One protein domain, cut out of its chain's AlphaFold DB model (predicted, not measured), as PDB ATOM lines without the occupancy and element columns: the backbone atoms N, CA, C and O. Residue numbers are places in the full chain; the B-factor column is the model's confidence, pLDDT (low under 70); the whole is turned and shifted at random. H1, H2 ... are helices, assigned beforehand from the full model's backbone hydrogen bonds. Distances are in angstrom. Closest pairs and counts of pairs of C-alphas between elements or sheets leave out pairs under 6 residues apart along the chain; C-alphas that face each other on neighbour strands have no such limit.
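AT A GLANCE: This is residues 420 to 595 of the 596 residues of the protein "AAA domain-containing protein" of Candidatus Chloroploca asiatica (UniProt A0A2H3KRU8). Four helices, H1, H3, H9 and H5, form a bundle in which each touches the next and H5 touches H1 again; H2 packs on H3 near one end of the longest axis. Toward the other end H6 packs on H5, H7 folds back on H6, H8 lies across H1 and H6, and a long link, residues 535 to 563, has no named element. The printed part has 176 residues with nine named helices, H1 to H9 in chain order, and no named strand; the class is all helix. It is compact, with a radius of gyration of the C-alphas of 16.9 A, and spans 57 by 39 by 30 A.

HOW THE PARTS SIT: H1, residues 420 to 438, is the hub, touching four helices. With residues 420 to 428 it touches H3, residues 465 to 479, at a shallow tilt of 34 degrees, only just short of steep, the same way; the closest C-alphas, of Pro 420 and Leu 465, are 4.4 A apart. With residues 431 to 438 it touches H5, residues 489 to 499, opposite ways at 20 degrees, closest at the C-alphas of Tyr 438 and Glu 491, 6.6 A. H9, residues 581 to 593, touches H5, closest at the C-alphas of Pro 489 and Lys 591, 5.8 A, and H3, closest at those of Cys 477 and Phe 583, 5.4 A; H1 and H9 are apart. H2, residues 443 to 459, has a kink of 30 degrees near residue 453 and touches H3 at a steep tilt of 45 degrees, opposite ways, closest at the C-alphas of Met 453 and Ala 471, 5.2 A. H4, residues 481 to 484, touches H9, closest at the C-alphas of Ala 481 and Arg 586, 7.1 A. H6, residues 505 to 519, forms a hairpin with H5 at 3 degrees, closest at the C-alphas of Ala 497 and Leu 508, 6.2 A. H7, residues 523 to 534, forms a hairpin with H6, closest at the C-alphas of Leu 519 and Phe 526, 5.0 A; H1 and H7 only just touch, only at their ends, with 3 pairs of C-alphas within 8 A. H8, residues 564 to 571, touches H1 about perpendicular at 80 degrees, closest at the C-alphas of Val 434 and Phe 571, 5.6 A. Every O i to N i+4 pair is within hydrogen-bond range in H3, H5, H6, H7, H8 and H9, against 13 of 15 in H1 and 11 of 13 in H2; H4 is too short for such a pair.

IN THESE COORDINATES: H1 runs 28.4 A from C-alpha 420 at (-4.944, -7.988, 9.790); H2 measures 24.3 A, H3 20.8 A, H6 20.9 A and H9 18.4 A, ending with C-alpha 593 at (-27.357, 11.253, -10.317).

THE WHOLE: The C-alphas farthest apart, of Val 459 and Gln 557, are 58.1 A apart. The printed part has no cut. The link from H7 to H8 is long. Residues 574 to 577 and 594 to 595 have pLDDT under 70.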
ATOM      1  N   PRO A 420      -3.959  -8.965  10.254       92.19
ATOM      2  CA  PRO A 420      -4.944  -7.988   9.790       92.19
ATOM      3  C   PRO A 420      -4.695  -7.421   8.388       92.19
ATOM      4  O   PRO A 420      -5.629  -7.290   7.603       92.19
ATOM      5  N   LEU A 421      -3.437  -7.112   8.053       92.50
ATOM      6  CA  LEU A 421      -3.082  -6.582   6.736       92.50
ATOM      7  C   LEU A 421      -3.226  -7.630   5.622       92.50
ATOM      8  O   LEU A 421      -3.714  -7.291   4.550       92.50
ATOM      9  N   ALA A 422      -2.820  -8.880   5.858       92.50
ATOM     10  CA  ALA A 422      -2.919  -9.946   4.860       92.50
ATOM     11  C   ALA A 422      -4.391 -10.235   4.512       92.50
ATOM     12  O   ALA A 422      -4.750 -10.315   3.336       92.50
ATOM     13  N   LEU A 423      -5.257 -10.282   5.531       92.75
ATOM     14  CA  LEU A 423      -6.704 -10.446   5.367       92.75
ATOM     15  C   LEU A 423      -7.348  -9.257   4.639       92.75
ATOM     16  O   LEU A 423      -8.145  -9.451   3.721       92.75
ATOM     17  N   ALA A 424      -6.992  -8.025   5.017       93.12
ATOM     18  CA  ALA A 424      -7.500  -6.826   4.355       93.12
ATOM     19  C   ALA A 424      -7.020  -6.714   2.899       93.12
ATOM     20  O   ALA A 424      -7.783  -6.289   2.034       93.12
ATOM     21  N   PHE A 425      -5.780  -7.125   2.616       94.12
ATOM     22  CA  PHE A 425      -5.225  -7.179   1.266       94.12
ATOM     23  C   PHE A 425      -5.991  -8.165   0.374       94.12
ATOM     24  O   PHE A 425      -6.418  -7.773  -0.711       94.12
ATOM     25  N   ASP A 426      -6.208  -9.409   0.823       92.81
ATOM     26  CA  ASP A 426      -6.974 -10.398   0.047       92.81
ATOM     27  C   ASP A 426      -8.418  -9.931  -0.187       92.81
ATOM     28  O   ASP A 426      -8.930 -10.031  -1.304       92.81
ATOM     29  N   PHE A 427      -9.055  -9.341   0.831       92.50
ATOM     30  CA  PHE A 427     -10.385  -8.753   0.693       92.50
ATOM     31  C   PHE A 427     -10.425  -7.629  -0.350       92.50
ATOM     32  O   PHE A 427     -11.247  -7.667  -1.267       92.50
ATOM     33  N   LEU A 428      -9.526  -6.647  -0.247       93.75
ATOM     34  CA  LEU A 428      -9.461  -5.530  -1.189       93.75
ATOM     35  C   LEU A 428      -9.190  -6.016  -2.617       93.75
ATOM     36  O   LEU A 428      -9.758  -5.486  -3.571       93.75
ATOM     37  N   TRP A 429      -8.359  -7.048  -2.770       94.44
ATOM     38  CA  TRP A 429      -8.087  -7.635  -4.073       94.44
ATOM     39  C   TRP A 429      -9.325  -8.295  -4.683       94.44
ATOM     40  O   TRP A 429      -9.630  -8.046  -5.846       94.44
ATOM     41  N   LYS A 430     -10.089  -9.063  -3.897       93.06
ATOM     42  CA  LYS A 430     -11.367  -9.644  -4.344       93.06
ATOM     43  C   LYS A 430     -12.351  -8.560  -4.786       93.06
ATOM     44  O   LYS A 430     -12.957  -8.680  -5.847       93.06
ATOM     45  N   VAL A 431     -12.464  -7.467  -4.024       93.56
ATOM     46  CA  VAL A 431     -13.292  -6.303  -4.393       93.56
ATOM     47  C   VAL A 431     -12.841  -5.716  -5.732       93.56
ATOM     48  O   VAL A 431     -13.664  -5.454  -6.608       93.56
ATOM     49  N   PHE A 432     -11.533  -5.560  -5.928       94.31
ATOM     50  CA  PHE A 432     -10.961  -5.074  -7.181       94.31
ATOM     51  C   PHE A 432     -11.224  -6.023  -8.368       94.31
ATOM     52  O   PHE A 432     -11.566  -5.559  -9.456       94.31
ATOM     53  N   GLU A 433     -11.151  -7.342  -8.165       93.50
ATOM     54  CA  GLU A 433     -11.495  -8.366  -9.167       93.50
ATOM     55  C   GLU A 433     -12.985  -8.368  -9.535       93.50
ATOM     56  O   GLU A 433     -13.321  -8.638 -10.690       93.50
ATOM     57  N   VAL A 434     -13.873  -8.043  -8.588       93.69
ATOM     58  CA  VAL A 434     -15.310  -7.855  -8.842       93.69
ATOM     59  C   VAL A 434     -15.571  -6.578  -9.638       93.69
ATOM     60  O   VAL A 434     -16.308  -6.607 -10.621       93.69
ATOM     61  N   ILE A 435     -14.933  -5.459  -9.275       94.19
ATOM     62  CA  ILE A 435     -15.026  -4.208 -10.047       94.19
ATOM     63  C   ILE A 435     -14.563  -4.440 -11.494       94.19
ATOM     64  O   ILE A 435     -15.185  -3.938 -12.434       94.19
ATOM     65  N   ARG A 436     -13.507  -5.245 -11.681       93.06
ATOM     66  CA  ARG A 436     -12.938  -5.578 -12.993       93.06
ATOM     67  C   ARG A 436     -13.855  -6.348 -13.937       93.06
ATOM     68  O   ARG A 436     -13.585  -6.322 -15.134       93.06
ATOM     69  N   ILE A 437     -14.931  -6.958 -13.434       93.06
ATOM     70  CA  ILE A 437     -15.965  -7.579 -14.277       93.06
ATOM     71  C   ILE A 437     -16.591  -6.517 -15.192       93.06
ATOM     72  O   ILE A 437     -16.703  -6.724 -16.394       93.06
ATOM     73  N   TYR A 438     -16.927  -5.349 -14.638       92.94
ATOM     74  CA  TYR A 438     -17.623  -4.281 -15.370       92.94
ATOM     75  C   TYR A 438     -16.703  -3.137 -15.801       92.94
ATOM     76  O   TYR A 438     -17.010  -2.389 -16.730       92.94
ATOM     77  N   ARG A 439     -15.549  -2.976 -15.141       91.19
ATOM     78  CA  ARG A 439     -14.585  -1.921 -15.458       91.19
ATOM     79  C   ARG A 439     -13.179  -2.472 -15.615       91.19
ATOM     80  O   ARG A 439     -12.501  -2.752 -14.634       91.19
ATOM     81  N   GLN A 440     -12.673  -2.501 -16.843       90.19
ATOM     82  CA  GLN A 440     -11.272  -2.842 -17.076       90.19
ATOM     83  C   GLN A 440     -10.345  -1.775 -16.465       90.19
ATOM     84  O   GLN A 440     -10.318  -0.623 -16.895       90.19
ATOM     85  N   LEU A 441      -9.583  -2.173 -15.446       91.19
ATOM     86  CA  LEU A 441      -8.633  -1.332 -14.715       91.19
ATOM     87  C   LEU A 441      -7.265  -2.002 -14.745       91.19
ATOM     88  O   LEU A 441      -7.140  -3.158 -14.350       91.19
ATOM     89  N   GLY A 442      -6.228  -1.304 -15.195       90.75
ATOM     90  CA  GLY A 442      -4.882  -1.872 -15.246       90.75
ATOM     91  C   GLY A 442      -4.153  -1.872 -13.900       90.75
ATOM     92  O   GLY A 442      -4.610  -1.303 -12.907       90.75
ATOM     93  N   THR A 443      -2.978  -2.495 -13.878       92.00
ATOM     94  CA  THR A 443      -2.136  -2.692 -12.687       92.00
ATOM     95  C   THR A 443      -1.757  -1.386 -11.978       92.00
ATOM     96  O   THR A 443      -1.649  -1.362 -10.756       92.00
ATOM     97  N   ALA A 444      -1.609  -0.266 -12.694       90.94
ATOM     98  CA  ALA A 444      -1.312   1.023 -12.058       90.94
ATOM     99  C   ALA A 444      -2.451   1.519 -11.147       90.94
ATOM    100  O   ALA A 444      -2.178   2.159 -10.132       90.94
ATOM    101  N   GLN A 445      -3.706   1.187 -11.472       94.06
ATOM    102  CA  GLN A 445      -4.857   1.514 -10.625       94.06
ATOM    103  C   GLN A 445      -4.837   0.690  -9.334       94.06
ATOM    104  O   GLN A 445      -5.041   1.239  -8.254       94.06
ATOM    105  N   ALA A 446      -4.480  -0.595  -9.429       95.12
ATOM    106  CA  ALA A 446      -4.273  -1.454  -8.263       95.12
ATOM    107  C   ALA A 446      -3.136  -0.933  -7.363       95.12
ATOM    108  O   ALA A 446      -3.280  -0.894  -6.144       95.12
ATOM    109  N   ILE A 447      -2.025  -0.470  -7.959       94.75
ATOM    110  CA  ILE A 447      -0.901   0.142  -7.225       94.75
ATOM    111  C   ILE A 447      -1.355   1.400  -6.489       94.75
ATOM    112  O   ILE A 447      -1.027   1.556  -5.316       94.75
ATOM    113  N   ALA A 448      -2.094   2.293  -7.151       94.69
ATOM    114  CA  ALA A 448      -2.583   3.522  -6.532       94.69
ATOM    115  C   ALA A 448      -3.533   3.230  -5.359       94.69
ATOM    116  O   ALA A 448      -3.334   3.773  -4.270       94.69
ATOM    117  N   LEU A 449      -4.500   2.331  -5.573       95.69
ATOM    118  CA  LEU A 449      -5.455   1.873  -4.565       95.69
ATOM    119  C   LEU A 449      -4.739   1.294  -3.339       95.69
ATOM    120  O   LEU A 449      -4.953   1.735  -2.210       95.69
ATOM    121  N   LEU A 450      -3.844   0.332  -3.566       96.06
ATOM    122  CA  LEU A 450      -3.145  -0.344  -2.485       96.06
ATOM    123  C   LEU A 450      -2.187   0.594  -1.751       96.06
ATOM    124  O   LEU A 450      -2.121   0.570  -0.526       96.06
ATOM    125  N   ARG A 451      -1.469   1.457  -2.478       95.81
ATOM    126  CA  ARG A 451      -0.577   2.454  -1.876       95.81
ATOM    127  C   ARG A 451      -1.339   3.365  -0.916       95.81
ATOM    128  O   ARG A 451      -0.853   3.591   0.186       95.81
ATOM    129  N   GLN A 452      -2.525   3.842  -1.301       93.88
ATOM    130  CA  GLN A 452      -3.361   4.691  -0.446       93.88
ATOM    131  C   GLN A 452      -3.745   3.978   0.860       93.88
ATOM    132  O   GLN A 452      -3.619   4.560   1.937       93.88
ATOM    133  N   MET A 453      -4.128   2.699   0.783       94.44
ATOM    134  CA  MET A 453      -4.413   1.883   1.968       94.44
ATOM    135  C   MET A 453      -3.161   1.694   2.843       94.44
ATOM    136  O   MET A 453      -3.215   1.892   4.055       94.44
ATOM    137  N   LEU A 454      -2.018   1.339   2.246       93.88
ATOM    138  CA  LEU A 454      -0.778   1.037   2.970       93.88
ATOM    139  C   LEU A 454      -0.174   2.252   3.683       93.88
ATOM    140  O   LEU A 454       0.406   2.084   4.755       93.88
ATOM    141  N   ILE A 455      -0.337   3.466   3.143       91.62
ATOM    142  CA  ILE A 455       0.097   4.708   3.809       91.62
ATOM    143  C   ILE A 455      -0.536   4.826   5.202       91.62
ATOM    144  O   ILE A 455       0.152   5.207   6.150       91.62
ATOM    145  N   ALA A 456      -1.811   4.447   5.357       85.31
ATOM    146  CA  ALA A 456      -2.495   4.513   6.647       85.31
ATOM    147  C   ALA A 456      -1.791   3.657   7.716       85.31
ATOM    148  O   ALA A 456      -1.527   4.147   8.815       85.31
ATOM    149  N   GLY A 457      -1.422   2.415   7.384       79.56
ATOM    150  CA  GLY A 457      -0.730   1.523   8.320       79.56
ATOM    151  C   GLY A 457       0.774   1.751   8.443       79.56
ATOM    152  O   GLY A 457       1.347   1.422   9.477       79.56
ATOM    153  N   ALA A 458       1.414   2.360   7.443       83.31
ATOM    154  CA  ALA A 458       2.799   2.814   7.556       83.31
ATOM    155  C   ALA A 458       2.943   3.908   8.629       83.31
ATOM    156  O   ALA A 458       3.905   3.903   9.394       83.31
ATOM    157  N   VAL A 459       1.959   4.810   8.717       85.38
ATOM    158  CA  VAL A 459       1.927   5.892   9.715       85.38
ATOM    159  C   VAL A 459       1.353   5.420  11.059       85.38
ATOM    160  O   VAL A 459       1.707   5.965  12.105       85.38
ATOM    161  N   GLN A 460       0.483   4.405  11.061       84.56
ATOM    162  CA  GLN A 460      -0.155   3.857  12.264       84.56
ATOM    163  C   GLN A 460       0.169   2.360  12.432       84.56
ATOM    164  O   GLN A 460      -0.627   1.509  12.028       84.56
ATOM    165  N   PRO A 461       1.315   2.003  13.038       78.38
ATOM    166  CA  PRO A 461       1.670   0.602  13.249       78.38
ATOM    167  C   PRO A 461       0.665  -0.106  14.174       78.38
ATOM    168  O   PRO A 461       0.118   0.490  15.100       78.38
ATOM    169  N   GLY A 462       0.433  -1.401  13.932       81.81
ATOM    170  CA  GLY A 462      -0.449  -2.231  14.765       81.81
ATOM    171  C   GLY A 462      -1.952  -2.032  14.529       81.81
ATOM    172  O   GLY A 462      -2.750  -2.312  15.419       81.81
ATOM    173  N   MET A 463      -2.359  -1.542  13.352       90.81
ATOM    174  CA  MET A 463      -3.777  -1.419  12.992       90.81
ATOM    175  C   MET A 463      -4.522  -2.760  13.079       90.81
ATOM    176  O   MET A 463      -4.065  -3.784  12.565       90.81
ATOM    177  N   THR A 464      -5.707  -2.723  13.693       93.62
ATOM    178  CA  THR A 464      -6.661  -3.837  13.689       93.62
ATOM    179  C   THR A 464      -7.243  -4.046  12.291       93.62
ATOM    180  O   THR A 464      -7.171  -3.164  11.431       93.62
ATOM    181  N   LEU A 465      -7.856  -5.209  12.074       92.88
ATOM    182  CA  LEU A 465      -8.490  -5.568  10.806       92.88
ATOM    183  C   LEU A 465      -9.556  -4.547  10.386       92.88
ATOM    184  O   LEU A 465      -9.507  -4.055   9.264       92.88
ATOM    185  N   ASP A 466     -10.425  -4.127  11.306       92.38
ATOM    186  CA  ASP A 466     -11.463  -3.124  11.023       92.38
ATOM    187  C   ASP A 466     -10.881  -1.787  10.548       92.38
ATOM    188  O   ASP A 466     -11.436  -1.135   9.663       92.38
ATOM    189  N   ARG A 467      -9.732  -1.367  11.099       94.50
ATOM    190  CA  ARG A 467      -9.076  -0.121  10.673       94.50
ATOM    191  C   ARG A 467      -8.444  -0.269   9.291       94.50
ATOM    192  O   ARG A 467      -8.467   0.690   8.524       94.50
ATOM    193  N   TRP A 468      -7.910  -1.446   8.958       94.94
ATOM    194  CA  TRP A 468      -7.421  -1.737   7.608       94.94
ATOM    195  C   TRP A 468      -8.552  -1.767   6.582       94.94
ATOM    196  O   TRP A 468      -8.419  -1.166   5.520       94.94
ATOM    197  N   VAL A 469      -9.682  -2.390   6.917       93.94
ATOM    198  CA  VAL A 469     -10.887  -2.389   6.075       93.94
ATOM    199  C   VAL A 469     -11.405  -0.964   5.873       93.94
ATOM    200  O   VAL A 469     -11.697  -0.584   4.745       93.94
ATOM    201  N   ALA A 470     -11.460  -0.141   6.922       94.25
ATOM    202  CA  ALA A 470     -11.863   1.260   6.794       94.25
ATOM    203  C   ALA A 470     -10.902   2.064   5.894       94.25
ATOM    204  O   ALA A 470     -11.340   2.898   5.102       94.25
ATOM    205  N   ALA A 471      -9.594   1.794   5.974       95.06
ATOM    206  CA  ALA A 471      -8.612   2.392   5.072       95.06
ATOM    207  C   ALA A 471      -8.803   1.920   3.619       95.06
ATOM    208  O   ALA A 471      -8.652   2.720   2.698       95.06
ATOM    209  N   ALA A 472      -9.169   0.653   3.409       94.69
ATOM    210  CA  ALA A 472      -9.503   0.110   2.096       94.69
ATOM    211  C   ALA A 472     -10.772   0.759   1.509       94.69
ATOM    212  O   ALA A 472     -10.764   1.161   0.348       94.69
ATOM    213  N   ASP A 473     -11.824   0.932   2.315       95.25
ATOM    214  CA  ASP A 473     -13.072   1.613   1.933       95.25
ATOM    215  C   ASP A 473     -12.811   3.059   1.479       95.25
ATOM    216  O   ASP A 473     -13.250   3.491   0.407       95.25
ATOM    217  N   GLN A 474     -11.998   3.790   2.246       95.19
ATOM    218  CA  GLN A 474     -11.572   5.142   1.889       95.19
ATOM    219  C   GLN A 474     -10.713   5.152   0.613       95.19
ATOM    220  O   GLN A 474     -10.938   5.968  -0.279       95.19
ATOM    221  N   ALA A 475      -9.763   4.222   0.484       95.50
ATOM    222  CA  ALA A 475      -8.903   4.129  -0.691       95.50
ATOM    223  C   ALA A 475      -9.701   3.847  -1.976       95.50
ATOM    224  O   ALA A 475      -9.413   4.448  -3.013       95.50
ATOM    225  N   LEU A 476     -10.729   2.994  -1.920       95.38
ATOM    226  CA  LEU A 476     -11.644   2.750  -3.042       95.38
ATOM    227  C   LEU A 476     -12.381   4.031  -3.460       95.38
ATOM    228  O   LEU A 476     -12.478   4.325  -4.656       95.38
ATOM    229  N   CYS A 477     -12.852   4.815  -2.485       94.56
ATOM    230  CA  CYS A 477     -13.496   6.104  -2.734       94.56
ATOM    231  C   CYS A 477     -12.563   7.111  -3.411       94.56
ATOM    232  O   CYS A 477     -12.980   7.790  -4.347       94.56
ATOM    233  N   ASP A 478     -11.322   7.202  -2.939       92.88
ATOM    234  CA  ASP A 478     -10.381   8.240  -3.367       92.88
ATOM    235  C   ASP A 478      -9.691   7.919  -4.699       92.88
ATOM    236  O   ASP A 478      -9.197   8.823  -5.369       92.88
ATOM    237  N   THR A 479      -9.633   6.642  -5.091       92.62
ATOM    238  CA  THR A 479      -8.870   6.208  -6.276       92.62
ATOM    239  C   THR A 479      -9.739   5.711  -7.425       92.62
ATOM    240  O   THR A 479      -9.466   6.038  -8.583       92.62
ATOM    241  N   LEU A 480     -10.782   4.926  -7.134       92.00
ATOM    242  CA  LEU A 480     -11.554   4.224  -8.161       92.00
ATOM    243  C   LEU A 480     -12.953   4.786  -8.369       92.00
ATOM    244  O   LEU A 480     -13.439   4.713  -9.494       92.00
ATOM    245  N   ALA A 481     -13.602   5.338  -7.340       88.81
ATOM    246  CA  ALA A 481     -15.024   5.680  -7.411       88.81
ATOM    247  C   ALA A 481     -15.382   6.537  -8.636       88.81
ATOM    248  O   ALA A 481     -16.272   6.163  -9.396       88.81
ATOM    249  N   ASP A 482     -14.647   7.617  -8.900       86.94
ATOM    250  CA  ASP A 482     -14.946   8.504 -10.034       86.94
ATOM    251  C   ASP A 482     -14.773   7.796 -11.393       86.94
ATOM    252  O   ASP A 482     -15.510   8.058 -12.342       86.94
ATOM    253  N   GLN A 483     -13.877   6.807 -11.484       88.56
ATOM    254  CA  GLN A 483     -13.704   5.988 -12.692       88.56
ATOM    255  C   GLN A 483     -14.870   5.020 -12.928       88.56
ATOM    256  O   GLN A 483     -15.028   4.524 -14.046       88.56
ATOM    257  N   LEU A 484     -15.671   4.738 -11.894       91.50
ATOM    258  CA  LEU A 484     -16.865   3.894 -11.959       91.50
ATOM    259  C   LEU A 484     -18.128   4.689 -12.280       91.50
ATOM    260  O   LEU A 484     -19.140   4.086 -12.627       91.50
ATOM    261  N   GLN A 485     -18.069   6.025 -12.263       87.44
ATOM    262  CA  GLN A 485     -19.199   6.864 -12.661       87.44
ATOM    263  C   GLN A 485     -19.645   6.564 -14.099       87.44
ATOM    264  O   GLN A 485     -20.807   6.763 -14.426       87.44
ATOM    265  N   VAL A 486     -18.752   6.062 -14.962       86.12
ATOM    266  CA  VAL A 486     -19.064   5.705 -16.354       86.12
ATOM    267  C   VAL A 486     -19.978   4.482 -16.490       86.12
ATOM    268  O   VAL A 486     -20.659   4.383 -17.514       86.12
ATOM    269  N   LEU A 487     -20.029   3.606 -15.480       89.81
ATOM    270  CA  LEU A 487     -20.784   2.352 -15.512       89.81
ATOM    271  C   LEU A 487     -22.285   2.578 -15.739       89.81
ATOM    272  O   LEU A 487     -22.862   3.612 -15.377       89.81
ATOM    273  N   LEU A 488     -22.919   1.599 -16.374       88.69
ATOM    274  CA  LEU A 488     -24.355   1.576 -16.596       88.69
ATOM    275  C   LEU A 488     -25.101   1.412 -15.259       88.69
ATOM    276  O   LEU A 488     -24.572   0.820 -14.316       88.69
ATOM    277  N   PRO A 489     -26.355   1.893 -15.159       89.12
ATOM    278  CA  PRO A 489     -27.137   1.760 -13.928       89.12
ATOM    279  C   PRO A 489     -27.308   0.310 -13.456       89.12
ATOM    280  O   PRO A 489     -27.349   0.062 -12.252       89.12
ATOM    281  N   ASP A 490     -27.393  -0.632 -14.400       91.25
ATOM    282  CA  ASP A 490     -27.534  -2.069 -14.154       91.25
ATOM    283  C   ASP A 490     -26.244  -2.671 -13.563       91.25
ATOM    284  O   ASP A 490     -26.290  -3.400 -12.577       91.25
ATOM    285  N   GLU A 491     -25.081  -2.274 -14.087       92.88
ATOM    286  CA  GLU A 491     -23.758  -2.683 -13.590       92.88
ATOM    287  C   GLU A 491     -23.506  -2.130 -12.176       92.88
ATOM    288  O   GLU A 491     -23.075  -2.855 -11.277       92.88
ATOM    289  N   LEU A 492     -23.845  -0.853 -11.943       92.62
ATOM    290  CA  LEU A 492     -23.784  -0.236 -10.612       92.62
ATOM    291  C   LEU A 492     -24.704  -0.952  -9.621       92.62
ATOM    292  O   LEU A 492     -24.349  -1.118  -8.458       92.62
ATOM    293  N   GLU A 493     -25.885  -1.384 -10.065       92.25
ATOM    294  CA  GLU A 493     -26.820  -2.144  -9.239       92.25
ATOM    295  C   GLU A 493     -26.240  -3.486  -8.789       92.25
ATOM    296  O   GLU A 493     -26.378  -3.827  -7.613       92.25
ATOM    297  N   VAL A 494     -25.550  -4.201  -9.684       92.25
ATOM    298  CA  VAL A 494     -24.840  -5.431  -9.323       92.25
ATOM    299  C   VAL A 494     -23.737  -5.147  -8.312       92.25
ATOM    300  O   VAL A 494     -23.684  -5.816  -7.285       92.25
ATOM    301  N   LEU A 495     -22.879  -4.149  -8.556       92.69
ATOM    302  CA  LEU A 495     -21.780  -3.826  -7.639       92.69
ATOM    303  C   LEU A 495     -22.287  -3.411  -6.252       92.69
ATOM    304  O   LEU A 495     -21.740  -3.844  -5.243       92.69
ATOM    305  N   ILE A 496     -23.360  -2.619  -6.181       92.00
ATOM    306  CA  ILE A 496     -23.986  -2.244  -4.906       92.00
ATOM    307  C   ILE A 496     -24.489  -3.490  -4.171       92.00
ATOM    308  O   ILE A 496     -24.255  -3.607  -2.974       92.00
ATOM    309  N   ALA A 497     -25.151  -4.421  -4.866       90.12
ATOM    310  CA  ALA A 497     -25.632  -5.664  -4.262       90.12
ATOM    311  C   ALA A 497     -24.487  -6.607  -3.850       90.12
ATOM    312  O   ALA A 497     -24.608  -7.311  -2.848       90.12
ATOM    313  N   ALA A 498     -23.383  -6.610  -4.600       89.81
ATOM    314  CA  ALA A 498     -22.198  -7.426  -4.341       89.81
ATOM    315  C   ALA A 498     -21.294  -6.864  -3.227       89.81
ATOM    316  O   ALA A 498     -20.449  -7.579  -2.702       89.81
ATOM    317  N   PHE A 499     -21.439  -5.595  -2.849       89.88
ATOM    318  CA  PHE A 499     -20.666  -4.993  -1.754       89.88
ATOM    319  C   PHE A 499     -21.521  -4.638  -0.533       89.88
ATOM    320  O   PHE A 499     -21.007  -4.116   0.456       89.88
ATOM    321  N   ASP A 500     -22.822  -4.929  -0.574       84.19
ATOM    322  CA  ASP A 500     -23.692  -4.779   0.584       84.19
ATOM    323  C   ASP A 500     -23.424  -5.906   1.590       84.19
ATOM    324  O   ASP A 500     -23.636  -7.083   1.302       84.19
ATOM    325  N   VAL A 501     -22.990  -5.530   2.795       79.06
ATOM    326  CA  VAL A 501     -22.670  -6.464   3.886       79.06
ATOM    327  C   VAL A 501     -23.874  -7.305   4.329       79.06
ATOM    328  O   VAL A 501     -23.706  -8.355   4.938       79.06
ATOM    329  N   THR A 502     -25.094  -6.846   4.040       81.69
ATOM    330  CA  THR A 502     -26.334  -7.566   4.369       81.69
ATOM    331  C   THR A 502     -26.787  -8.526   3.271       81.69
ATOM    332  O   THR A 502     -27.735  -9.287   3.470       81.69
ATOM    333  N   SER A 503     -26.133  -8.492   2.109       83.19
ATOM    334  CA  SER A 503     -26.469  -9.357   0.987       83.19
ATOM    335  C   SER A 503     -26.069 -10.806   1.281       83.19
ATOM    336  O   SER A 503     -25.245 -11.098   2.144       83.19
ATOM    337  N   THR A 504     -26.699 -11.740   0.579       87.69
ATOM    338  CA  THR A 504     -26.403 -13.178   0.643       87.69
ATOM    339  C   THR A 504     -26.192 -13.687  -0.773       87.69
ATOM    340  O   THR A 504     -26.650 -13.052  -1.723       87.69
ATOM    341  N   VAL A 505     -25.555 -14.851  -0.938       89.62
ATOM    342  CA  VAL A 505     -25.375 -15.451  -2.273       89.62
ATOM    343  C   VAL A 505     -26.714 -15.624  -2.987       89.62
ATOM    344  O   VAL A 505     -26.843 -15.254  -4.152       89.62
ATOM    345  N   THR A 506     -27.740 -16.088  -2.273       91.38
ATOM    346  CA  THR A 506     -29.091 -16.267  -2.804       91.38
ATOM    347  C   THR A 506     -29.703 -14.935  -3.228       91.38
ATOM    348  O   THR A 506     -30.259 -14.830  -4.320       91.38
ATOM    349  N   ALA A 507     -29.558 -13.885  -2.411       90.38
ATOM    350  CA  ALA A 507     -30.067 -12.556  -2.744       90.38
ATOM    351  C   ALA A 507     -29.340 -11.938  -3.952       90.38
ATOM    352  O   ALA A 507     -29.996 -11.392  -4.841       90.38
ATOM    353  N   LEU A 508     -28.010 -12.057  -4.021       91.44
ATOM    354  CA  LEU A 508     -27.209 -11.571  -5.145       91.44
ATOM    355  C   LEU A 508     -27.538 -12.332  -6.436       91.44
ATOM    356  O   LEU A 508     -27.742 -11.710  -7.476       91.44
ATOM    357  N   THR A 509     -27.663 -13.658  -6.360       94.31
ATOM    358  CA  THR A 509     -28.026 -14.519  -7.498       94.31
ATOM    359  C   THR A 509     -29.418 -14.178  -8.019       94.31
ATOM    360  O   THR A 509     -29.601 -13.956  -9.216       94.31
ATOM    361  N   ALA A 510     -30.402 -14.047  -7.123       93.88
ATOM    362  CA  ALA A 510     -31.747 -13.614  -7.487       93.88
ATOM    363  C   ALA A 510     -31.741 -12.221  -8.137       93.88
ATOM    364  O   ALA A 510     -32.441 -11.997  -9.126       93.88
ATOM    365  N   ARG A 511     -30.921 -11.293  -7.624       93.00
ATOM    366  CA  ARG A 511     -30.796  -9.943  -8.186       93.00
ATOM    367  C   ARG A 511     -30.184  -9.958  -9.584       93.00
ATOM    368  O   ARG A 511     -30.732  -9.310 -10.470       93.00
ATOM    369  N   LEU A 512     -29.097 -10.698  -9.790       94.19
ATOM    370  CA  LEU A 512     -28.446 -10.849 -11.092       94.19
ATOM    371  C   LEU A 512     -29.400 -11.440 -12.133       94.19
ATOM    372  O   LEU A 512     -29.554 -10.867 -13.207       94.19
ATOM    373  N   ASN A 513     -30.101 -12.521 -11.789       95.38
ATOM    374  CA  ASN A 513     -31.077 -13.147 -12.684       95.38
ATOM    375  C   ASN A 513     -32.231 -12.194 -13.029       95.38
ATOM    376  O   ASN A 513     -32.638 -12.108 -14.186       95.38
ATOM    377  N   ALA A 514     -32.717 -11.410 -12.061       95.19
ATOM    378  CA  ALA A 514     -33.734 -10.390 -12.315       95.19
ATOM    379  C   ALA A 514     -33.229  -9.265 -13.242       95.19
ATOM    380  O   ALA A 514     -33.985  -8.780 -14.086       95.19
ATOM    381  N   ILE A 515     -31.962  -8.855 -13.109       94.50
ATOM    382  CA  ILE A 515     -31.333  -7.874 -14.004       94.50
ATOM    383  C   ILE A 515     -31.212  -8.449 -15.420       94.50
ATOM    384  O   ILE A 515     -31.628  -7.782 -16.364       94.50
ATOM    385  N   LEU A 516     -30.716  -9.681 -15.577       94.94
ATOM    386  CA  LEU A 516     -30.595 -10.346 -16.882       94.94
ATOM    387  C   LEU A 516     -31.949 -10.443 -17.597       94.94
ATOM    388  O   LEU A 516     -32.060 -10.042 -18.752       94.94
ATOM    389  N   LEU A 517     -32.993 -10.873 -16.883       94.31
ATOM    390  CA  LEU A 517     -34.372 -10.904 -17.382       94.31
ATOM    391  C   LEU A 517     -34.865  -9.527 -17.842       94.31
ATOM    392  O   LEU A 517     -35.411  -9.389 -18.934       94.31
ATOM    393  N   ARG A 518     -34.649  -8.485 -17.029       94.12
ATOM    394  CA  ARG A 518     -35.035  -7.106 -17.373       94.12
ATOM    395  C   ARG A 518     -34.322  -6.621 -18.639       94.12
ATOM    396  O   ARG A 518     -34.919  -5.915 -19.456       94.12
ATOM    397  N   LEU A 519     -33.053  -6.997 -18.795       94.19
ATOM    398  CA  LEU A 519     -32.211  -6.582 -19.909       94.19
ATOM    399  C   LEU A 519     -32.564  -7.252 -21.240       94.19
ATOM    400  O   LEU A 519     -32.177  -6.694 -22.262       94.19
ATOM    401  N   LEU A 520     -33.351  -8.337 -21.271       92.69
ATOM    402  CA  LEU A 520     -33.825  -8.947 -22.529       92.69
ATOM    403  C   LEU A 520     -34.550  -7.935 -23.437       92.69
ATOM    404  O   LEU A 520     -34.409  -7.967 -24.652       92.69
ATOM    405  N   SER A 521     -35.238  -6.950 -22.847       91.88
ATOM    406  CA  SER A 521     -35.867  -5.836 -23.580       91.88
ATOM    407  C   SER A 521     -34.875  -4.852 -24.232       91.88
ATOM    408  O   SER A 521     -35.272  -3.954 -24.974       91.88
ATOM    409  N   SER A 522     -33.579  -4.974 -23.935       93.06
ATOM    410  CA  SER A 522     -32.492  -4.101 -24.383       93.06
ATOM    411  C   SER A 522     -31.290  -4.932 -24.867       93.06
ATOM    412  O   SER A 522     -30.266  -4.967 -24.177       93.06
ATOM    413  N   PRO A 523     -31.345  -5.532 -26.077       91.25
ATOM    414  CA  PRO A 523     -30.365  -6.525 -26.538       91.25
ATOM    415  C   PRO A 523     -28.900  -6.080 -26.433       91.25
ATOM    416  O   PRO A 523     -28.050  -6.831 -25.977       91.25
ATOM    417  N   ARG A 524     -28.594  -4.813 -26.749       90.00
ATOM    418  CA  ARG A 524     -27.224  -4.275 -26.625       90.00
ATOM    419  C   ARG A 524     -26.703  -4.252 -25.186       90.00
ATOM    420  O   ARG A 524     -25.510  -4.427 -24.971       90.00
ATOM    421  N   ARG A 525     -27.570  -3.960 -24.212       91.31
ATOM    422  CA  ARG A 525     -27.194  -3.944 -22.789       91.31
ATOM    423  C   ARG A 525     -27.143  -5.356 -22.220       91.31
ATOM    424  O   ARG A 525     -26.266  -5.629 -21.414       91.31
ATOM    425  N   PHE A 526     -28.051  -6.227 -22.659       94.06
ATOM    426  CA  PHE A 526     -28.017  -7.649 -22.333       94.06
ATOM    427  C   PHE A 526     -26.702  -8.288 -22.779       94.06
ATOM    428  O   PHE A 526     -25.989  -8.829 -21.942       94.06
ATOM    429  N   MET A 527     -26.343  -8.117 -24.054       91.31
ATOM    430  CA  MET A 527     -25.083  -8.602 -24.614       91.31
ATOM    431  C   MET A 527     -23.886  -8.083 -23.808       91.31
ATOM    432  O   MET A 527     -23.105  -8.879 -23.313       91.31
ATOM    433  N   ALA A 528     -23.798  -6.773 -23.545       90.44
ATOM    434  CA  ALA A 528     -22.698  -6.215 -22.749       90.44
ATOM    435  C   ALA A 528     -22.596  -6.819 -21.330       90.44
ATOM    436  O   ALA A 528     -21.494  -7.060 -20.838       90.44
ATOM    437  N   GLN A 529     -23.735  -7.073 -20.677       93.50
ATOM    438  CA  GLN A 529     -23.789  -7.711 -19.361       93.50
ATOM    439  C   GLN A 529     -23.343  -9.180 -19.429       93.50
ATOM    440  O   GLN A 529     -22.610  -9.634 -18.554       93.50
ATOM    441  N   VAL A 530     -23.783  -9.922 -20.447       93.88
ATOM    442  CA  VAL A 530     -23.411 -11.325 -20.661       93.88
ATOM    443  C   VAL A 530     -21.931 -11.454 -21.015       93.88
ATOM    444  O   VAL A 530     -21.238 -12.239 -20.372       93.88
ATOM    445  N   ASP A 531     -21.429 -10.639 -21.941       92.19
ATOM    446  CA  ASP A 531     -20.020 -10.597 -22.348       92.19
ATOM    447  C   ASP A 531     -19.107 -10.374 -21.137       92.19
ATOM    448  O   ASP A 531     -18.109 -11.073 -20.963       92.19
ATOM    449  N   ALA A 532     -19.472  -9.434 -20.256       91.94
ATOM    450  CA  ALA A 532     -18.718  -9.135 -19.041       91.94
ATOM    451  C   ALA A 532     -18.618 -10.343 -18.091       91.94
ATOM    452  O   ALA A 532     -17.565 -10.574 -17.494       91.94
ATOM    453  N   LEU A 533     -19.694 -11.124 -17.955       94.44
ATOM    454  CA  LEU A 533     -19.723 -12.319 -17.106       94.44
ATOM    455  C   LEU A 533     -18.994 -13.504 -17.759       94.44
ATOM    456  O   LEU A 533     -18.187 -14.161 -17.100       94.44
ATOM    457  N   ASN A 534     -19.240 -13.749 -19.047       93.69
ATOM    458  CA  ASN A 534     -18.624 -14.828 -19.824       93.69
ATOM    459  C   ASN A 534     -17.103 -14.640 -19.981       93.69
ATOM    460  O   ASN A 534     -16.368 -15.623 -20.066       93.69
ATOM    461  N   ALA A 535     -16.612 -13.394 -19.991       91.00
ATOM    462  CA  ALA A 535     -15.184 -13.090 -20.099       91.00
ATOM    463  C   ALA A 535     -14.351 -13.579 -18.899       91.00
ATOM    464  O   ALA A 535     -13.120 -13.640 -18.983       91.00
ATOM    465  N   ILE A 536     -14.987 -13.917 -17.770       91.88
ATOM    466  CA  ILE A 536     -14.289 -14.408 -16.584       91.88
ATOM    467  C   ILE A 536     -14.121 -15.929 -16.672       91.88
ATOM    468  O   ILE A 536     -15.074 -16.707 -16.595       91.88
ATOM    469  N   VAL A 537     -12.864 -16.350 -16.785       90.69
ATOM    470  CA  VAL A 537     -12.465 -17.755 -16.910       90.69
ATOM    471  C   VAL A 537     -11.715 -18.246 -15.675       90.69
ATOM    472  O   VAL A 537     -11.097 -17.468 -14.939       90.69
ATOM    473  N   ARG A 538     -11.748 -19.562 -15.467       89.25
ATOM    474  CA  ARG A 538     -10.969 -20.268 -14.447       89.25
ATOM    475  C   ARG A 538      -9.479 -20.310 -14.804       89.25
ATOM    476  O   ARG A 538      -9.052 -19.947 -15.904       89.25
ATOM    477  N   GLN A 539      -8.678 -20.808 -13.860       84.56
ATOM    478  CA  GLN A 539      -7.234 -21.018 -14.032       84.56
ATOM    479  C   GLN A 539      -6.896 -21.939 -15.215       84.56
ATOM    480  O   GLN A 539      -5.903 -21.719 -15.899       84.56
ATOM    481  N   ASP A 540      -7.746 -22.926 -15.504       87.12
ATOM    482  CA  ASP A 540      -7.591 -23.846 -16.638       87.12
ATOM    483  C   ASP A 540      -8.126 -23.288 -17.974       87.12
ATOM    484  O   ASP A 540      -8.055 -23.959 -19.000       87.12
ATOM    485  N   GLY A 541      -8.662 -22.061 -17.971       85.56
ATOM    486  CA  GLY A 541      -9.266 -21.415 -19.137       85.56
ATOM    487  C   GLY A 541     -10.724 -21.797 -19.397       85.56
ATOM    488  O   GLY A 541     -11.320 -21.260 -20.329       85.56
ATOM    489  N   SER A 542     -11.327 -22.675 -18.588       89.25
ATOM    490  CA  SER A 542     -12.757 -22.973 -18.694       89.25
ATOM    491  C   SER A 542     -13.602 -21.767 -18.274       89.25
ATOM    492  O   SER A 542     -13.261 -21.035 -17.342       89.25
ATOM    493  N   ALA A 543     -14.721 -21.546 -18.961       89.19
ATOM    494  CA  ALA A 543     -15.639 -20.467 -18.617       89.19
ATOM    495  C   ALA A 543     -16.337 -20.760 -17.280       89.19
ATOM    496  O   ALA A 543     -16.770 -21.893 -17.034       89.19
ATOM    497  N   ILE A 544     -16.451 -19.753 -16.407       91.62
ATOM    498  CA  ILE A 544     -17.216 -19.908 -15.158       91.62
ATOM    499  C   ILE A 544     -18.708 -20.000 -15.474       91.62
ATOM    500  O   ILE A 544     -19.404 -20.854 -14.927       91.62
ATOM    501  N   VAL A 545     -19.152 -19.162 -16.410       93.19
ATOM    502  CA  VAL A 545     -20.516 -19.082 -16.928       93.19
ATOM    503  C   VAL A 545     -20.472 -19.150 -18.452       93.19
ATOM    504  O   VAL A 545     -19.506 -18.705 -19.066       93.19
ATOM    505  N   SER A 546     -21.518 -19.705 -19.065       91.00
ATOM    506  CA  SER A 546     -21.707 -19.707 -20.517       91.00
ATOM    507  C   SER A 546     -23.154 -19.338 -20.846       91.00
ATOM    508  O   SER A 546     -23.996 -20.194 -21.111       91.00
ATOM    509  N   LEU A 547     -23.458 -18.044 -20.752       92.00
ATOM    510  CA  LEU A 547     -24.734 -17.486 -21.204       92.00
ATOM    511  C   LEU A 547     -24.660 -17.201 -22.713       92.00
ATOM    512  O   LEU A 547     -23.597 -16.867 -23.230       92.00
ATOM    513  N   ASN A 548     -25.782 -17.328 -23.417       90.75
ATOM    514  CA  ASN A 548     -25.904 -16.900 -24.805       90.75
ATOM    515  C   ASN A 548     -25.923 -15.365 -24.859       90.75
ATOM    516  O   ASN A 548     -26.619 -14.718 -24.082       90.75
ATOM    517  N   GLU A 549     -25.139 -14.789 -25.761       89.50
ATOM    518  CA  GLU A 549     -25.035 -13.339 -25.955       89.50
ATOM    519  C   GLU A 549     -26.262 -12.776 -26.695       89.50
ATOM    520  O   GLU A 549     -26.592 -11.595 -26.556       89.50
ATOM    521  N   ASP A 550     -26.962 -13.629 -27.451       89.94
ATOM    522  CA  ASP A 550     -28.188 -13.279 -28.156       89.94
ATOM    523  C   ASP A 550     -29.392 -13.301 -27.206       89.94
ATOM    524  O   ASP A 550     -29.794 -14.352 -26.698       89.94
ATOM    525  N   ALA A 551     -29.984 -12.128 -26.978       88.62
ATOM    526  CA  ALA A 551     -31.171 -11.978 -26.141       88.62
ATOM    527  C   ALA A 551     -32.375 -12.754 -26.703       88.62
ATOM    528  O   ALA A 551     -33.171 -13.276 -25.924       88.62
ATOM    529  N   ASP A 552     -32.476 -12.882 -28.031       89.06
ATOM    530  CA  ASP A 552     -33.593 -13.558 -28.701       89.06
ATOM    531  C   ASP A 552     -33.511 -15.091 -28.570       89.06
ATOM    532  O   ASP A 552     -34.466 -15.806 -28.877       89.06
ATOM    533  N   ALA A 553     -32.384 -15.619 -28.077       89.19
ATOM    534  CA  ALA A 553     -32.235 -17.036 -27.764       89.19
ATOM    535  C   ALA A 553     -32.945 -17.454 -26.462       89.19
ATOM    536  O   ALA A 553     -33.008 -18.650 -26.163       89.19
ATOM    537  N   TYR A 554     -33.450 -16.489 -25.687       90.06
ATOM    538  CA  TYR A 554     -34.152 -16.711 -24.427       90.06
ATOM    539  C   TYR A 554     -35.657 -16.472 -24.568       90.06
ATOM    540  O   TYR A 554     -36.099 -15.575 -25.281       90.06
ATOM    541  N   ASP A 555     -36.449 -17.256 -23.838       85.31
ATOM    542  CA  ASP A 555     -37.907 -17.124 -23.778       85.31
ATOM    543  C   ASP A 555     -38.429 -17.293 -22.340       85.31
ATOM    544  O   ASP A 555     -37.669 -17.582 -21.411       85.31
ATOM    545  N   ASP A 556     -39.741 -17.126 -22.146       79.25
ATOM    546  CA  ASP A 556     -40.385 -17.250 -20.830       79.25
ATOM    547  C   ASP A 556     -40.203 -18.642 -20.187       79.25
ATOM    548  O   ASP A 556     -40.311 -18.783 -18.967       79.25
ATOM    549  N   GLN A 557     -39.941 -19.686 -20.983       82.44
ATOM    550  CA  GLN A 557     -39.717 -21.054 -20.505       82.44
ATOM    551  C   GLN A 557     -38.241 -21.335 -20.206       82.44
ATOM    552  O   GLN A 557     -37.931 -22.243 -19.429       82.44
ATOM    553  N   ARG A 558     -37.329 -20.582 -20.825       86.12
ATOM    554  CA  ARG A 558     -35.876 -20.699 -20.688       86.12
ATOM    555  C   ARG A 558     -35.264 -19.311 -20.523       86.12
ATOM    556  O   ARG A 558     -34.635 -18.814 -21.456       86.12
ATOM    557  N   PRO A 559     -35.427 -18.681 -19.351       89.19
ATOM    558  CA  PRO A 559     -34.796 -17.403 -19.083       89.19
ATOM    559  C   PRO A 559     -33.281 -17.554 -18.878       89.19
ATOM    560  O   PRO A 559     -32.809 -18.631 -18.496       89.19
ATOM    561  N   PRO A 560     -32.497 -16.477 -19.066       91.31
ATOM    562  CA  PRO A 560     -31.100 -16.457 -18.660       91.31
ATOM    563  C   PRO A 560     -31.012 -16.669 -17.147       91.31
ATOM    564  O   PRO A 560     -31.668 -15.969 -16.371       91.31
ATOM    565  N   GLN A 561     -30.209 -17.643 -16.726       92.62
ATOM    566  CA  GLN A 561     -30.127 -18.028 -15.325       92.62
ATOM    567  C   GLN A 561     -28.697 -18.374 -14.919       92.62
ATOM    568  O   GLN A 561     -28.035 -19.189 -15.555       92.62
ATOM    569  N   LEU A 562     -28.264 -17.768 -13.819       94.00
ATOM    570  CA  LEU A 562     -27.040 -18.060 -13.086       94.00
ATOM    571  C   LEU A 562     -27.355 -18.911 -11.856       94.00
ATOM    572  O   LEU A 562     -28.370 -18.698 -11.177       94.00
ATOM    573  N   ARG A 563     -26.451 -19.838 -11.547       94.50
ATOM    574  CA  ARG A 563     -26.463 -20.677 -10.345       94.50
ATOM    575  C   ARG A 563     -25.692 -20.000  -9.213       94.50
ATOM    576  O   ARG A 563     -24.748 -19.252  -9.452       94.50
ATOM    577  N   GLU A 564     -26.047 -20.307  -7.967       93.38
ATOM    578  CA  GLU A 564     -25.361 -19.736  -6.796       93.38
ATOM    579  C   GLU A 564     -23.858 -20.063  -6.787       93.38
ATOM    580  O   GLU A 564     -23.047 -19.199  -6.471       93.38
ATOM    581  N   GLU A 565     -23.476 -21.274  -7.204       92.75
ATOM    582  CA  GLU A 565     -22.074 -21.704  -7.329       92.75
ATOM    583  C   GLU A 565     -21.276 -20.817  -8.299       92.75
ATOM    584  O   GLU A 565     -20.144 -20.427  -8.010       92.75
ATOM    585  N   GLU A 566     -21.887 -20.442  -9.425       93.88
ATOM    586  CA  GLU A 566     -21.277 -19.568 -10.431       93.88
ATOM    587  C   GLU A 566     -21.123 -18.144  -9.894       93.88
ATOM    588  O   GLU A 566     -20.087 -17.512 -10.091       93.88
ATOM    589  N   VAL A 567     -22.126 -17.641  -9.167       92.69
ATOM    590  CA  VAL A 567     -22.076 -16.315  -8.534       92.69
ATOM    591  C   VAL A 567     -21.012 -16.267  -7.435       92.69
ATOM    592  O   VAL A 567     -20.279 -15.280  -7.341       92.69
ATOM    593  N   VAL A 568     -20.867 -17.335  -6.643       91.50
ATOM    594  CA  VAL A 568     -19.792 -17.462  -5.644       91.50
ATOM    595  C   VAL A 568     -18.425 -17.346  -6.294       91.50
ATOM    596  O   VAL A 568     -17.578 -16.587  -5.817       91.50
ATOM    597  N   GLU A 569     -18.218 -18.064  -7.392       91.38
ATOM    598  CA  GLU A 569     -16.945 -18.077  -8.102       91.38
ATOM    599  C   GLU A 569     -16.658 -16.737  -8.807       91.38
ATOM    600  O   GLU A 569     -15.553 -16.198  -8.702       91.38
ATOM    601  N   LEU A 570     -17.660 -16.140  -9.464       90.81
ATOM    602  CA  LEU A 570     -17.532 -14.853 -10.154       90.81
ATOM    603  C   LEU A 570     -17.216 -13.700  -9.193       90.81
ATOM    604  O   LEU A 570     -16.311 -12.905  -9.470       90.81
ATOM    605  N   PHE A 571     -17.936 -13.610  -8.074       90.38
ATOM    606  CA  PHE A 571     -17.896 -12.467  -7.154       90.38
ATOM    607  C   PHE A 571     -17.055 -12.715  -5.893       90.38
ATOM    608  O   PHE A 571     -17.053 -11.881  -4.990       90.38
ATOM    609  N   HIS A 572     -16.337 -13.842  -5.817       85.44
ATOM    610  CA  HIS A 572     -15.588 -14.270  -4.627       85.44
ATOM    611  C   HIS A 572     -16.449 -14.302  -3.353       85.44
ATOM    612  O   HIS A 572     -15.981 -13.970  -2.259       85.44
ATOM    613  N   TRP A 573     -17.719 -14.686  -3.494       72.50
ATOM    614  CA  TRP A 573     -18.696 -14.587  -2.418       72.50
ATOM    615  C   TRP A 573     -18.456 -15.668  -1.356       72.50
ATOM    616  O   TRP A 573     -18.797 -16.832  -1.539       72.50
ATOM    617  N   GLN A 574     -17.886 -15.287  -0.215       58.06
ATOM    618  CA  GLN A 574     -17.840 -16.110   0.996       58.06
ATOM    619  C   GLN A 574     -18.459 -15.300   2.142       58.06
ATOM    620  O   GLN A 574     -18.303 -14.083   2.172       58.06
ATOM    621  N   ASN A 575     -19.156 -15.954   3.081       46.81
ATOM    622  CA  ASN A 575     -19.931 -15.352   4.193       46.81
ATOM    623  C   ASN A 575     -19.146 -14.406   5.148       46.81
ATOM    624  O   ASN A 575     -19.670 -14.005   6.183       46.81
ATOM    625  N   SER A 576     -17.901 -14.053   4.832       50.66
ATOM    626  CA  SER A 576     -16.972 -13.230   5.611       50.66
ATOM    627  C   SER A 576     -16.611 -11.908   4.910       50.66
ATOM    628  O   SER A 576     -15.466 -11.463   4.988       50.66
ATOM    629  N   GLY A 577     -17.540 -11.302   4.164       67.38
ATOM    630  CA  GLY A 577     -17.333  -9.978   3.570       67.38
ATOM    631  C   GLY A 577     -17.283  -8.883   4.642       67.38
ATOM    632  O   GLY A 577     -18.095  -8.883   5.565       67.38
ATOM    633  N   TYR A 578     -16.342  -7.942   4.528       84.25
ATOM    634  CA  TYR A 578     -16.294  -6.770   5.406       84.25
ATOM    635  C   TYR A 578     -17.125  -5.616   4.828       84.25
ATOM    636  O   TYR A 578     -17.295  -5.500   3.614       84.25
ATOM    637  N   ALA A 579     -17.647  -4.745   5.693       85.44
ATOM    638  CA  ALA A 579     -18.485  -3.629   5.266       85.44
ATOM    639  C   ALA A 579     -17.673  -2.523   4.567       85.44
ATOM    640  O   ALA A 579     -16.649  -2.082   5.084       85.44
ATOM    641  N   LEU A 580     -18.194  -2.022   3.440       91.31
ATOM    642  CA  LEU A 580     -17.657  -0.886   2.671       91.31
ATOM    643  C   LEU A 580     -18.670   0.277   2.604       91.31
ATOM    644  O   LEU A 580     -19.188   0.605   1.530       91.31
ATOM    645  N   PRO A 581     -19.071   0.859   3.751       92.06
ATOM    646  CA  PRO A 581     -20.173   1.815   3.805       92.06
ATOM    647  C   PRO A 581     -19.925   3.089   2.988       92.06
ATOM    648  O   PRO A 581     -20.878   3.616   2.403       92.06
ATOM    649  N   LEU A 582     -18.690   3.601   2.930       93.56
ATOM    650  CA  LEU A 582     -18.374   4.822   2.186       93.56
ATOM    651  C   LEU A 582     -18.433   4.564   0.683       93.56
ATOM    652  O   LEU A 582     -19.100   5.305  -0.046       93.56
ATOM    653  N   PHE A 583     -17.803   3.483   0.230       94.19
ATOM    654  CA  PHE A 583     -17.750   3.126  -1.178       94.19
ATOM    655  C   PHE A 583     -19.133   2.769  -1.722       94.19
ATOM    656  O   PHE A 583     -19.557   3.330  -2.734       94.19
ATOM    657  N   VAL A 584     -19.904   1.938  -1.010       92.69
ATOM    658  CA  VAL A 584     -21.286   1.600  -1.399       92.69
ATOM    659  C   VAL A 584     -22.168   2.847  -1.439       92.69
ATOM    660  O   VAL A 584     -22.956   3.017  -2.375       92.69
ATOM    661  N   LYS A 585     -22.031   3.759  -0.466       93.00
ATOM    662  CA  LYS A 585     -22.750   5.039  -0.486       93.00
ATOM    663  C   LYS A 585     -22.396   5.853  -1.731       93.00
ATOM    664  O   LYS A 585     -23.301   6.385  -2.365       93.00
ATOM    665  N   ARG A 586     -21.115   5.921  -2.107       93.19
ATOM    666  CA  ARG A 586     -20.666   6.661  -3.294       93.19
ATOM    667  C   ARG A 586     -21.206   6.060  -4.595       93.19
ATOM    668  O   ARG A 586     -21.705   6.804  -5.434       93.19
ATOM    669  N   LEU A 587     -21.228   4.729  -4.722       92.81
ATOM    670  CA  LEU A 587     -21.859   4.047  -5.863       92.81
ATOM    671  C   LEU A 587     -23.367   4.331  -5.954       92.81
ATOM    672  O   LEU A 587     -23.888   4.566  -7.046       92.81
ATOM    673  N   ARG A 588     -24.074   4.357  -4.814       91.81
ATOM    674  CA  ARG A 588     -25.500   4.729  -4.766       91.81
ATOM    675  C   ARG A 588     -25.721   6.165  -5.246       91.81
ATOM    676  O   ARG A 588     -26.655   6.388  -6.010       91.81
ATOM    677  N   THR A 589     -24.858   7.108  -4.864       91.19
ATOM    678  CA  THR A 589     -24.927   8.495  -5.350       91.19
ATOM    679  C   THR A 589     -24.825   8.563  -6.874       91.19
ATOM    680  O   THR A 589     -25.695   9.159  -7.503       91.19
ATOM    681  N   PHE A 590     -23.850   7.880  -7.486       90.44
ATOM    682  CA  PHE A 590     -23.713   7.862  -8.951       90.44
ATOM    683  C   PHE A 590     -24.934   7.273  -9.660       90.44
ATOM    684  O   PHE A 590     -25.320   7.748 -10.729       90.44
ATOM    685  N   LYS A 591     -25.559   6.250  -9.063       85.19
ATOM    686  CA  LYS A 591     -26.790   5.663  -9.600       85.19
ATOM    687  C   LYS A 591     -27.945   6.674  -9.599       85.19
ATOM    688  O   LYS A 591     -28.645   6.768 -10.601       85.19
ATOM    689  N   VAL A 592     -28.115   7.432  -8.512       85.69
ATOM    690  CA  VAL A 592     -29.174   8.453  -8.377       85.69
ATOM    691  C   VAL A 592     -28.944   9.630  -9.328       85.69
ATOM    692  O   VAL A 592     -29.867  10.059 -10.015       85.69
ATOM    693  N   GLU A 593     -27.709  10.130  -9.430       81.94
ATOM    694  CA  GLU A 593     -27.357  11.253 -10.317       81.94
ATOM    695  C   GLU A 593     -27.648  10.968 -11.800       81.94
ATOM    696  O   GLU A 593     -27.914  11.891 -12.568       81.94
ATOM    697  N   ARG A 594     -27.634   9.693 -12.209       69.75
ATOM    698  CA  ARG A 594     -27.935   9.260 -13.582       69.75
ATOM    699  C   ARG A 594     -29.425   9.029 -13.868       69.75
ATOM    700  O   ARG A 594     -29.751   8.569 -14.960       69.75
ATOM    701  N   GLY A 595     -30.320   9.404 -12.950       53.94
ATOM    702  CA  GLY A 595     -31.763   9.459 -13.201       53.94
ATOM    703  C   GLY A 595     -32.475   8.108 -13.126       53.94
ATOM    704  O   GLY A 595     -33.191   7.743 -14.059       53.94
TER     705      GLY A 595